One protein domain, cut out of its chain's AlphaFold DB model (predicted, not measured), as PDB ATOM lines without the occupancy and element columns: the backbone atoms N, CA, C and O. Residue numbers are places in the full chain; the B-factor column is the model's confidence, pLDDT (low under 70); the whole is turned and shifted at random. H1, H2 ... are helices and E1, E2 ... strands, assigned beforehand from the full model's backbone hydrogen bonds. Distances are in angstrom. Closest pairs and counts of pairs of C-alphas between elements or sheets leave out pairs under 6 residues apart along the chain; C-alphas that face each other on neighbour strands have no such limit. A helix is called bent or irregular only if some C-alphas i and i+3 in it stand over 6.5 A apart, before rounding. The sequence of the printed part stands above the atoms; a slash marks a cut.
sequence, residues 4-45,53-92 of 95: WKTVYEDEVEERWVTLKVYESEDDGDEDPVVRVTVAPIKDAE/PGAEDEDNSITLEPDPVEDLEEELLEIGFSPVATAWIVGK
ATOM      1  N   TRP A   4     -10.374  34.532 -46.375       85.75
ATOM      2  CA  TRP A   4     -10.363  33.952 -45.039       85.75
ATOM      3  C   TRP A   4      -8.937  33.577 -44.677       85.75
ATOM      4  O   TRP A   4      -8.364  32.655 -45.266       85.75
ATOM      5  N   LYS A   5      -8.393  34.240 -43.666       85.94
ATOM      6  CA  LYS A   5      -7.053  33.977 -43.168       85.94
ATOM      7  C   LYS A   5      -7.126  33.315 -41.809       85.94
ATOM      8  O   LYS A   5      -7.751  33.837 -40.892       85.94
ATOM      9  N   THR A   6      -6.461  32.174 -41.671       89.50
ATOM     10  CA  THR A   6      -6.275  31.547 -40.363       89.50
ATOM     11  C   THR A   6      -5.361  32.433 -39.523       89.50
ATOM     12  O   THR A   6      -4.188  32.609 -39.853       89.50
ATOM     13  N   VAL A   7      -5.907  33.013 -38.457       88.44
ATOM     14  CA  VAL A   7      -5.157  33.859 -37.515       88.44
ATOM     15  C   VAL A   7      -4.666  33.063 -36.317       88.44
ATOM     16  O   VAL A   7      -3.677  33.435 -35.687       88.44
ATOM     17  N   TYR A   8      -5.335  31.952 -36.018       88.00
ATOM     18  CA  TYR A   8      -5.006  31.106 -34.890       88.00
ATOM     19  C   TYR A   8      -5.504  29.676 -35.118       88.00
ATOM     20  O   TYR A   8      -6.579  29.464 -35.673       88.00
ATOM     21  N   GLU A   9      -4.709  28.703 -34.692       88.62
ATOM     22  CA  GLU A   9      -5.029  27.282 -34.758       88.62
ATOM     23  C   GLU A   9      -4.244  26.547 -33.665       88.62
ATOM     24  O   GLU A   9      -3.015  26.568 -33.699       88.62
ATOM     25  N   ASP A  10      -4.932  25.974 -32.672       85.75
ATOM     26  CA  ASP A  10      -4.309  25.186 -31.592       85.75
ATOM     27  C   ASP A  10      -5.362  24.382 -30.799       85.75
ATOM     28  O   ASP A  10      -6.573  24.572 -30.952       85.75
ATOM     29  N   GLU A  11      -4.892  23.545 -29.872       87.06
ATOM     30  CA  GLU A  11      -5.719  22.826 -28.900       87.06
ATOM     31  C   GLU A  11      -6.175  23.737 -27.740       87.06
ATOM     32  O   GLU A  11      -5.371  24.338 -27.027       87.06
ATOM     33  N   VAL A  12      -7.487  23.785 -27.492       86.12
ATOM     34  CA  VAL A  12      -8.118  24.470 -26.357       86.12
ATOM     35  C   VAL A  12      -9.132  23.537 -25.707       86.12
ATOM     36  O   VAL A  12     -10.059  23.077 -26.364       86.12
ATOM     37  N   GLU A  13      -8.973  23.265 -24.408       86.12
ATOM     38  CA  GLU A  13      -9.861  22.359 -23.652       86.12
ATOM     39  C   GLU A  13     -10.108  21.020 -24.375       86.12
ATOM     40  O   GLU A  13     -11.248  20.592 -24.547       86.12
ATOM     41  N   GLU A  14      -9.029  20.371 -24.833       81.94
ATOM     42  CA  GLU A  14      -9.078  19.063 -25.517       81.94
ATOM     43  C   GLU A  14      -9.844  19.093 -26.862       81.94
ATOM     44  O   GLU A  14     -10.217  18.054 -27.415       81.94
ATOM     45  N   ARG A  15     -10.075  20.290 -27.414       83.75
ATOM     46  CA  ARG A  15     -10.712  20.531 -28.715       83.75
ATOM     47  C   ARG A  15      -9.777  21.349 -29.593       83.75
ATOM     48  O   ARG A  15      -9.152  22.297 -29.137       83.75
ATOM     49  N   TRP A  16      -9.671  20.993 -30.863       86.38
ATOM     50  CA  TRP A  16      -8.876  21.739 -31.824       86.38
ATOM     51  C   TRP A  16      -9.682  22.943 -32.289       86.38
ATOM     52  O   TRP A  16     -10.805  22.778 -32.767       86.38
ATOM     53  N   VAL A  17      -9.137  24.145 -32.132       88.06
ATOM     54  CA  VAL A  17      -9.818  25.395 -32.470       88.06
ATOM     55  C   VAL A  17      -9.064  26.084 -33.594       88.06
ATOM     56  O   VAL A  17      -7.942  26.542 -33.398       88.06
ATOM     57  N   THR A  18      -9.714  26.219 -34.746       90.00
ATOM     58  CA  THR A  18      -9.230  27.000 -35.888       90.00
ATOM     59  C   THR A  18     -10.041  28.290 -35.999       90.00
ATOM     60  O   THR A  18     -11.248  28.269 -36.229       90.00
ATOM     61  N   LEU A  19      -9.359  29.424 -35.876       89.19
ATOM     62  CA  LEU A  19      -9.891  30.782 -35.976       89.19
ATOM     63  C   LEU A  19      -9.478  31.395 -37.314       89.19
ATOM     64  O   LEU A  19      -8.286  31.536 -37.614       89.19
ATOM     65  N   LYS A  20     -10.467  31.799 -38.109       89.69
ATOM     66  CA  LYS A  20     -10.271  32.486 -39.386       89.69
ATOM     67  C   LYS A  20     -10.919  33.861 -39.338       89.69
ATOM     68  O   LYS A  20     -12.072  33.970 -38.949       89.69
ATOM     69  N   VAL A  21     -10.197  34.884 -39.770       88.06
ATOM     70  CA  VAL A  21     -10.729  36.242 -39.945       88.06
ATOM     71  C   VAL A  21     -10.910  36.494 -41.432       88.06
ATOM     72  O   VAL A  21     -10.068  36.087 -42.237       88.06
ATOM     73  N   TYR A  22     -12.015  37.130 -41.798       83.88
ATOM     74  CA  TYR A  22     -12.234  37.610 -43.151       83.88
ATOM     75  C   TYR A  22     -11.608  38.997 -43.304       83.88
ATOM     76  O   TYR A  22     -12.124  39.979 -42.777       83.88
ATOM     77  N   GLU A  23     -10.488  39.077 -44.023       73.25
ATOM     78  CA  GLU A  23      -9.900  40.362 -44.406       73.25
ATOM     79  C   GLU A  23     -10.559  40.816 -45.720       73.25
ATOM     80  O   GLU A  23     -10.315  40.256 -46.795       73.25
ATOM     81  N   SER A  24     -11.435  41.819 -45.630       67.75
ATOM     82  CA  SER A  24     -11.919  42.559 -46.797       67.75
ATOM     83  C   SER A  24     -10.873  43.595 -47.209       67.75
ATOM     84  O   SER A  24     -10.373  44.335 -46.376       67.75
ATOM     85  N   GLU A  25     -10.585  43.711 -48.508       61.00
ATOM     86  CA  GLU A  25      -9.778  44.815 -49.076       61.00
ATOM     87  C   GLU A  25     -10.413  46.208 -48.869       61.00
ATOM     88  O   GLU A  25      -9.799  47.220 -49.204       61.00
ATOM     89  N   ASP A  26     -11.650  46.262 -48.371       56.88
ATOM     90  CA  ASP A  26     -12.370  47.495 -48.070       56.88
ATOM     91  C   ASP A  26     -12.093  47.878 -46.608       56.88
ATOM     92  O   ASP A  26     -12.640  47.281 -45.688       56.88
ATOM     93  N   ASP A  27     -11.213  48.868 -46.428       53.50
ATOM     94  CA  ASP A  27     -10.819  49.565 -45.184       53.50
ATOM     95  C   ASP A  27     -11.998  50.342 -44.532       53.50
ATOM     96  O   ASP A  27     -11.818  51.405 -43.934       53.50
ATOM     97  N   GLY A  28     -13.238  49.890 -44.733       54.47
ATOM     98  CA  GLY A  28     -14.397  50.411 -44.021       54.47
ATOM     99  C   GLY A  28     -14.350  49.917 -42.582       54.47
ATOM    100  O   GLY A  28     -13.992  48.768 -42.360       54.47
ATOM    101  N   ASP A  29     -14.708  50.769 -41.619       57.50
ATOM    102  CA  ASP A  29     -14.849  50.481 -40.180       57.50
ATOM    103  C   ASP A  29     -15.856  49.341 -39.837       57.50
ATOM    104  O   ASP A  29     -16.526  49.396 -38.809       57.50
ATOM    105  N   GLU A  30     -16.049  48.345 -40.704       62.41
ATOM    106  CA  GLU A  30     -16.778  47.116 -40.408       62.41
ATOM    107  C   GLU A  30     -15.877  46.195 -39.583       62.41
ATOM    108  O   GLU A  30     -14.756  45.870 -39.979       62.41
ATOM    109  N   ASP A  31     -16.378  45.794 -38.416       68.56
ATOM    110  CA  ASP A  31     -15.697  44.871 -37.520       68.56
ATOM    111  C   ASP A  31     -15.258  43.591 -38.256       68.56
ATOM    112  O   ASP A  31     -15.987  43.065 -39.108       68.56
ATOM    113  N   PRO A  32     -14.063  43.057 -37.942       75.94
ATOM    114  CA  PRO A  32     -13.554  41.864 -38.595       75.94
ATOM    115  C   PRO A  32     -14.491  40.681 -38.341       75.94
ATOM    116  O   PRO A  32     -14.718  40.274 -37.201       75.94
ATOM    117  N   VAL A  33     -14.999  40.090 -39.423       85.00
ATOM    118  CA  VAL A  33     -15.847  38.897 -39.340       85.00
ATOM    119  C   VAL A  33     -14.975  37.688 -39.026       85.00
ATOM    120  O   VAL A  33     -14.007  37.393 -39.741       85.00
ATOM    121  N   VAL A  34     -15.333  36.962 -37.970       87.06
ATOM    122  CA  VAL A  34     -14.600  35.789 -37.496       87.06
ATOM    123  C   VAL A  34     -15.388  34.518 -37.742       87.06
ATOM    124  O   VAL A  34     -16.586  34.446 -37.521       87.06
ATOM    125  N   ARG A  35     -14.691  33.475 -38.179       88.06
ATOM    126  CA  ARG A  35     -15.222  32.124 -38.319       88.06
ATOM    127  C   ARG A  35     -14.394  31.184 -37.467       88.06
ATOM    128  O   ARG A  35     -13.178  31.086 -37.650       88.06
ATOM    129  N   VAL A  36     -15.064  30.452 -36.587       88.31
ATOM    130  CA  VAL A  36     -14.419  29.482 -35.704       88.31
ATOM    131  C   VAL A  36     -14.870  28.076 -36.047       88.31
ATOM    132  O   VAL A  36     -16.059  27.786 -36.141       88.31
ATOM    133  N   THR A  37     -13.898  27.193 -36.231       88.81
ATOM    134  CA  THR A  37     -14.121  25.763 -36.406       88.81
ATOM    135  C   THR A  37     -13.529  25.036 -35.213       88.81
ATOM    136  O   THR A  37     -12.354  25.201 -34.894       88.81
ATOM    137  N   VAL A  38     -14.356  24.230 -34.558       87.62
ATOM    138  CA  VAL A  38     -14.006  23.442 -33.384       87.62
ATOM    139  C   VAL A  38     -14.117  21.974 -33.752       87.62
ATOM    140  O   VAL A  38     -15.197  21.504 -34.101       87.62
ATOM    141  N   ALA A  39     -13.015  21.241 -33.667       84.38
ATOM    142  CA  ALA A  39     -12.981  19.809 -33.928       84.38
ATOM    143  C   ALA A  39     -12.606  19.035 -32.654       84.38
ATOM    144  O   ALA A  39     -11.776  19.498 -31.867       84.38
ATOM    145  N   PRO A  40     -13.198  17.854 -32.412       78.69
ATOM    146  CA  PRO A  40     -12.767  17.002 -31.316       78.69
ATOM    147  C   PRO A  40     -11.349  16.495 -31.578       78.69
ATOM    148  O   PRO A  40     -11.018  16.077 -32.688       78.69
ATOM    149  N   ILE A  41     -10.520  16.478 -30.538       70.69
ATOM    150  CA  ILE A  41      -9.195  15.874 -30.622       70.69
ATOM    151  C   ILE A  41      -9.342  14.422 -30.210       70.69
ATOM    152  O   ILE A  41      -9.467  14.104 -29.028       70.69
ATOM    153  N   LYS A  42      -9.359  13.514 -31.184       63.16
ATOM    154  CA  LYS A  42      -9.126  12.111 -30.858       63.16
ATOM    155  C   LYS A  42      -7.655  11.941 -30.527       63.16
ATOM    156  O   LYS A  42      -6.794  12.504 -31.199       63.16
ATOM    157  N   ASP A  43      -7.375  11.101 -29.538       55.09
ATOM    158  CA  ASP A  43      -6.086  10.433 -29.447       55.09
ATOM    159  C   ASP A  43      -5.938   9.558 -30.697       55.09
ATOM    160  O   ASP A  43      -6.250   8.368 -30.695       55.09
ATOM    161  N   ALA A  44      -5.535  10.178 -31.807       51.44
ATOM    162  CA  ALA A  44      -4.942   9.465 -32.912       51.44
ATOM    163  C   ALA A  44      -3.743   8.745 -32.298       51.44
ATOM    164  O   ALA A  44      -2.814   9.381 -31.798       51.44
ATOM    165  N   GLU A  45      -3.852   7.423 -32.207       45.28
ATOM    166  CA  GLU A  45      -2.788   6.539 -31.756       45.28
ATOM    167  C   GLU A  45      -1.493   6.976 -32.446       45.28
ATOM    168  O   GLU A  45      -1.368   6.845 -33.657       45.28
ATOM    169  N   PRO A  53      -6.204  17.650 -36.065       62.06
ATOM    170  CA  PRO A  53      -7.570  17.141 -36.026       62.06
ATOM    171  C   PRO A  53      -7.676  15.928 -36.958       62.06
ATOM    172  O   PRO A  53      -7.171  15.947 -38.081       62.06
ATOM    173  N   GLY A  54      -8.317  14.852 -36.495       54.47
ATOM    174  CA  GLY A  54      -8.492  13.654 -37.311       54.47
ATOM    175  C   GLY A  54      -9.220  14.005 -38.609       54.47
ATOM    176  O   GLY A  54     -10.355  14.464 -38.567       54.47
ATOM    177  N   ALA A  55      -8.587  13.779 -39.763       49.22
ATOM    178  CA  ALA A  55      -9.173  14.064 -41.079       49.22
ATOM    179  C   ALA A  55     -10.482  13.285 -41.359       49.22
ATOM    180  O   ALA A  55     -11.207  13.606 -42.292       49.22
ATOM    181  N   GLU A  56     -10.792  12.264 -40.554       50.03
ATOM    182  CA  GLU A  56     -12.046  11.496 -40.601       50.03
ATOM    183  C   GLU A  56     -13.159  12.082 -39.705       50.03
ATOM    184  O   GLU A  56     -14.274  11.569 -39.697       50.03
ATOM    185  N   ASP A  57     -12.878  13.141 -38.939       52.41
ATOM    186  CA  ASP A  57     -13.796  13.760 -37.973       52.41
ATOM    187  C   ASP A  57     -14.285  15.154 -38.402       52.41
ATOM    188  O   ASP A  57     -14.852  15.882 -37.584       52.41
ATOM    189  N   GLU A  58     -14.169  15.509 -39.689       53.69
ATOM    190  CA  GLU A  58     -14.927  16.640 -40.261       53.69
ATOM    191  C   GLU A  58     -16.428  16.519 -39.923       53.69
ATOM    192  O   GLU A  58     -17.069  17.525 -39.622       53.69
ATOM    193  N   ASP A  59     -16.961  15.293 -39.835       55.09
ATOM    194  CA  ASP A  59     -18.343  14.997 -39.432       55.09
ATOM    195  C   ASP A  59     -18.687  15.348 -37.966       55.09
ATOM    196  O   ASP A  59     -19.863  15.502 -37.641       55.09
ATOM    197  N   ASN A  60     -17.696  15.478 -37.073       65.50
ATOM    198  CA  ASN A  60     -17.894  15.894 -35.674       65.50
ATOM    199  C   ASN A  60     -17.364  17.309 -35.395       65.50
ATOM    200  O   ASN A  60     -17.381  17.757 -34.246       65.50
ATOM    201  N   SER A  61     -16.879  18.005 -36.422       77.06
ATOM    202  CA  SER A  61     -16.455  19.391 -36.300       77.06
ATOM    203  C   SER A  61     -17.667  20.325 -36.306       77.06
ATOM    204  O   SER A  61     -18.583  20.195 -37.117       77.06
ATOM    205  N   ILE A  62     -17.685  21.276 -35.378       82.25
ATOM    206  CA  ILE A  62     -18.695  22.329 -35.307       82.25
ATOM    207  C   ILE A  62     -18.055  23.583 -35.875       82.25
ATOM    208  O   ILE A  62     -17.017  24.036 -35.394       82.25
ATOM    209  N   THR A  63     -18.657  24.143 -36.918       85.38
ATOM    210  CA  THR A  63     -18.260  25.458 -37.417       85.38
ATOM    211  C   THR A  63     -19.311  26.469 -37.006       85.38
ATOM    212  O   THR A  63     -20.459  26.335 -37.423       85.38
ATOM    213  N   LEU A  64     -18.898  27.445 -36.201       84.31
ATOM    214  CA  LEU A  64     -19.724  28.581 -35.813       84.31
ATOM    215  C   LEU A  64     -19.997  29.471 -37.029       84.31
ATOM    216  O   LEU A  64     -19.190  29.516 -37.976       84.31
ATOM    217  N   GLU A  65     -21.154  30.131 -37.018       82.00
ATOM    218  CA  GLU A  65     -21.516  31.068 -38.075       82.00
ATOM    219  C   GLU A  65     -20.545  32.263 -38.065       82.00
ATOM    220  O   GLU A  65     -19.985  32.610 -37.025       82.00
ATOM    221  N   PRO A  66     -20.228  32.831 -39.242       79.12
ATOM    222  CA  PRO A  66     -19.322  33.962 -39.320       79.12
ATOM    223  C   PRO A  66     -20.000  35.223 -38.772       79.12
ATOM    224  O   PRO A  66     -20.780  35.849 -39.488       79.12
ATOM    225  N   ASP A  67     -19.656  35.594 -37.543       80.75
ATOM    226  CA  ASP A  67     -20.230  36.725 -36.806       80.75
ATOM    227  C   ASP A  67     -19.131  37.735 -36.408       80.75
ATOM    228  O   ASP A  67     -17.933  37.413 -36.484       80.75
ATOM    229  N   PRO A  68     -19.474  38.984 -36.040       80.00
ATOM    230  CA  PRO A  68     -18.535  39.888 -35.388       80.00
ATOM    231  C   PRO A  68     -17.936  39.259 -34.122       80.00
ATOM    232  O   PRO A  68     -18.537  38.435 -33.434       80.00
ATOM    233  N   VAL A  69     -16.716  39.681 -33.789       80.12
ATOM    234  CA  VAL A  69     -15.963  39.170 -32.630       80.12
ATOM    235  C   VAL A  69     -16.702  39.327 -31.292       80.12
ATOM    236  O   VAL A  69     -16.407  38.594 -30.348       80.12
ATOM    237  N   GLU A  70     -17.657  40.257 -31.203       80.25
ATOM    238  CA  GLU A  70     -18.473  40.493 -30.009       80.25
ATOM    239  C   GLU A  70     -19.433  39.333 -29.689       80.25
ATOM    240  O   GLU A  70     -19.581  38.984 -28.517       80.25
ATOM    241  N   ASP A  71     -19.998  38.681 -30.709       84.56
ATOM    242  CA  ASP A  71     -20.928  37.553 -30.564       84.56
ATOM    243  C   ASP A  71     -20.198  36.205 -30.412       84.56
ATOM    244  O   ASP A  71     -20.736  35.243 -29.859       84.56
ATOM    245  N   LEU A  72     -18.918  36.138 -30.803       85.81
ATOM    246  CA  LEU A  72     -18.115  34.916 -30.712       85.81
ATOM    247  C   LEU A  72     -18.004  34.374 -29.274       85.81
ATOM    248  O   LEU A  72     -17.921  33.160 -29.071       85.81
ATOM    249  N   GLU A  73     -17.978  35.251 -28.266       89.00
ATOM    250  CA  GLU A  73     -17.944  34.819 -26.866       89.00
ATOM    251  C   GLU A  73     -19.201  34.015 -26.492       89.00
ATOM    252  O   GLU A  73     -19.101  32.947 -25.881       89.00
ATOM    253  N   GLU A  74     -20.381  34.487 -26.889       88.38
ATOM    254  CA  GLU A  74     -21.648  33.823 -26.577       88.38
ATOM    255  C   GLU A  74     -21.765  32.471 -27.300       88.38
ATOM    256  O   GLU A  74     -22.065  31.454 -26.668       88.38
ATOM    257  N   GLU A  75     -21.396  32.426 -28.582       87.88
ATOM    258  CA  GLU A  75     -21.388  31.206 -29.402       87.88
ATOM    259  C   GLU A  75     -20.468  30.114 -28.821       87.88
ATOM    260  O   GLU A  75     -20.843  28.943 -28.698       87.88
ATOM    261  N   LEU A  76     -19.249  30.486 -28.404       88.31
ATOM    262  CA  LEU A  76     -18.289  29.558 -27.793       88.31
ATOM    263  C   LEU A  76     -18.803  28.998 -26.458       88.31
ATOM    264  O   LEU A  76     -18.584  27.822 -26.144       88.31
ATOM    265  N   LEU A  77     -19.500  29.820 -25.671       89.81
ATOM    266  CA  LEU A  77     -20.157  29.373 -24.443       89.81
ATOM    267  C   LEU A  77     -21.315  28.409 -24.741       89.81
ATOM    268  O   LEU A  77     -21.464  27.415 -24.025       89.81
ATOM    269  N   GLU A  78     -22.098  28.654 -25.797       88.88
ATOM    270  CA  GLU A  78     -23.229  27.801 -26.185       88.88
ATOM    271  C   GLU A  78     -22.780  26.388 -26.592       88.88
ATOM    272  O   GLU A  78     -23.366  25.392 -26.155       88.88
ATOM    273  N   ILE A  79     -21.672  26.271 -27.330       84.19
ATOM    274  CA  ILE A  79     -21.072  24.967 -27.676       84.19
ATOM    275  C   ILE A  79     -20.321  24.307 -26.499       84.19
ATOM    276  O   ILE A  79     -19.783  23.196 -26.616       84.19
ATOM    277  N   GLY A  80     -20.273  24.978 -25.345       87.69
ATOM    278  CA  GLY A  80     -19.801  24.430 -24.079       87.69
ATOM    279  C   GLY A  80     -18.315  24.629 -23.783       87.69
ATOM    280  O   GLY A  80     -17.754  23.793 -23.072       87.69
ATOM    281  N   PHE A  81     -17.671  25.675 -24.312       89.56
ATOM    282  CA  PHE A  81     -16.379  26.124 -23.774       89.56
ATOM    283  C   PHE A  81     -16.552  26.796 -22.411       89.56
ATOM    284  O   PHE A  81     -17.589  27.382 -22.090       89.56
ATOM    285  N   SER A  82     -15.501  26.736 -21.600       91.69
ATOM    286  CA  SER A  82     -15.419  27.514 -20.371       91.69
ATOM    287  C   SER A  82     -15.285  29.010 -20.686       91.69
ATOM    288  O   SER A  82     -14.540  29.365 -21.596       91.69
ATOM    289  N   PRO A  83     -15.838  29.922 -19.862       90.38
ATOM    290  CA  PRO A  83     -15.693  31.372 -20.067       90.38
ATOM    291  C   PRO A  83     -14.229  31.837 -20.122       90.38
ATOM    292  O   PRO A  83     -13.900  32.812 -20.787       90.38
ATOM    293  N   VAL A  84     -13.327  31.118 -19.448       91.81
ATOM    294  CA  VAL A  84     -11.882  31.375 -19.511       91.81
ATOM    295  C   VAL A  84     -11.305  31.023 -20.884       91.81
ATOM    296  O   VAL A  84     -10.503  31.786 -21.415       91.81
ATOM    297  N   ALA A  85     -11.698  29.879 -21.449       88.81
ATOM    298  CA  ALA A  85     -11.265  29.451 -22.773       88.81
ATOM    299  C   ALA A  85     -11.843  30.373 -23.845       88.81
ATOM    300  O   ALA A  85     -11.109  30.843 -24.708       88.81
ATOM    301  N   THR A  86     -13.121  30.717 -23.719       90.19
ATOM    302  CA  THR A  86     -13.805  31.658 -24.597       90.19
ATOM    303  C   THR A  86     -13.100  33.010 -24.669       90.19
ATOM    304  O   THR A  86     -12.657  33.407 -25.745       90.19
ATOM    305  N   ALA A  87     -12.896  33.679 -23.529       89.56
ATOM    306  CA  ALA A  87     -12.207  34.971 -23.493       89.56
ATOM    307  C   ALA A  87     -10.778  34.882 -24.059       89.56
ATOM    308  O   ALA A  87     -10.258  35.832 -24.646       89.56
ATOM    309  N   TRP A  88     -10.126  33.729 -23.893       89.31
ATOM    310  CA  TRP A  88      -8.794  33.494 -24.428       89.31
ATOM    311  C   TRP A  88      -8.788  33.305 -25.954       89.31
ATOM    312  O   TRP A  88      -7.903  33.864 -26.600       89.31
ATOM    313  N   ILE A  89      -9.764  32.582 -26.520       87.88
ATOM    314  CA  ILE A  89      -9.969  32.393 -27.971       87.88
ATOM    315  C   ILE A  89     -10.307  33.737 -28.627       87.88
ATOM    316  O   ILE A  89      -9.656  34.126 -29.595       87.88
ATOM    317  N   VAL A  90     -11.257  34.487 -28.061       87.06
ATOM    318  CA  VAL A  90     -11.639  35.828 -28.537       87.06
ATOM    319  C   VAL A  90     -10.433  36.770 -28.520       87.06
ATOM    320  O   VAL A  90     -10.182  37.481 -29.487       87.06
ATOM    321  N   GLY A  91      -9.590  36.694 -27.486       85.62
ATOM    322  CA  GLY A  91      -8.343  37.460 -27.403       85.62
ATOM    323  C   GLY A  91      -7.267  37.100 -28.443       85.62
ATOM    324  O   GLY A  91      -6.230  37.764 -28.483       85.62
ATOM    325  N   LYS A  92      -7.459  36.052 -29.260       86.62
ATOM    326  CA  LYS A  92      -6.589  35.733 -30.408       86.62
ATOM    327  C   LYS A  92      -7.009  36.435 -31.690       86.62
ATOM    328  O   LYS A  92      -6.208  36.482 -32.621       86.62
TER     329      LYS A  92
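This is residues 4 to 45 and 53 to 92 of the 95 residues of an uncharacterized protein of Microvirga mediterraneensis (UniProt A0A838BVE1). A twisted sheet of three antiparallel strands forms a slab, and a short hairpin of two helices, H1 and H2, packs on one of its faces. The linking stretch before H1 runs along the edge strand E3 and pairs with it briefly, while the loop of residues 24 to 32 and residues 41 to 45 reach opposite ends of the long axis. The printed part has 82 residues with three named strands and then two named helices, in the order E1 E2 E3 H1 H2; the sheet order is E1 - E2 - E3 and the class is mixed, helices and strands. The whole is compact, with a radius of gyration of the C-alphas of 13.2 A, and elongated in outline, spanning 47 by 26 by 18 A.

The sheet holds E1, residues 4 to 12, E2, residues 15 to 23, and E3, residues 33 to 40, a meander, each strand the antiparallel neighbour of the one before. E1 and E2 form a hairpin at 161 degrees, with N 5 and O 21 at 2.9 A and N 12 and O 15 at 2.8 A, within hydrogen-bond range. E2 and E3 form a second hairpin at 161 degrees, with N 18 and O 37 at 2.8 A. E1 bends by 55 degrees at residue 7. Outside the named strands, residues 67 to 68 pair with residues 33 to 34 of E3, and residues 62 to 63 with residues 37 to 38, both antiparallel. H1, residues 69 to 78, and H2, residues 83 to 90, are on the same face of the sheet. H1 has a height over the sheet of 6.8 A, from a local plane fitted to just 6 C-alphas, and is over none of the strands; its closest C-alphas with E3 are those of Val 34 and Val 69, 6.1 A apart. H2 has a height of 9.4 A and is only just over none of the strands, with 2 of its C-alphas falling on E2. H1 and H2 touch as a helical hairpin, closest at the C-alphas of Glu 73 and Thr 86, 5.7 A; they run opposite ways at a steep tilt of 37 degrees, only just past shallow. In H2 every O i to N i+4 pair is within hydrogen-bond range, in H1 4 of 6.

E1 begins at C-alpha 4, (-10.363, 33.952, -45.039), and is 21.1 A long; E2 is 25.3 A and E3 23.5 A. H1 is 15.0 A long and only just irregular, with C-alphas 70 and 73 6.51 A apart. H2 ends at C-alpha 90, (-11.639, 35.828, -28.537).

The C-alphas of Gly 28 and Glu 45, 47.0 A apart, are the two farthest apart. Residues 46 to 52 are not printed, and C-alphas 45 and 53 are 12.4 A apart across the cut. Of the links printed whole, none is long. The model's pLDDT is under 70 at residues 24 to 31, 42 to 45 and 53 to 60.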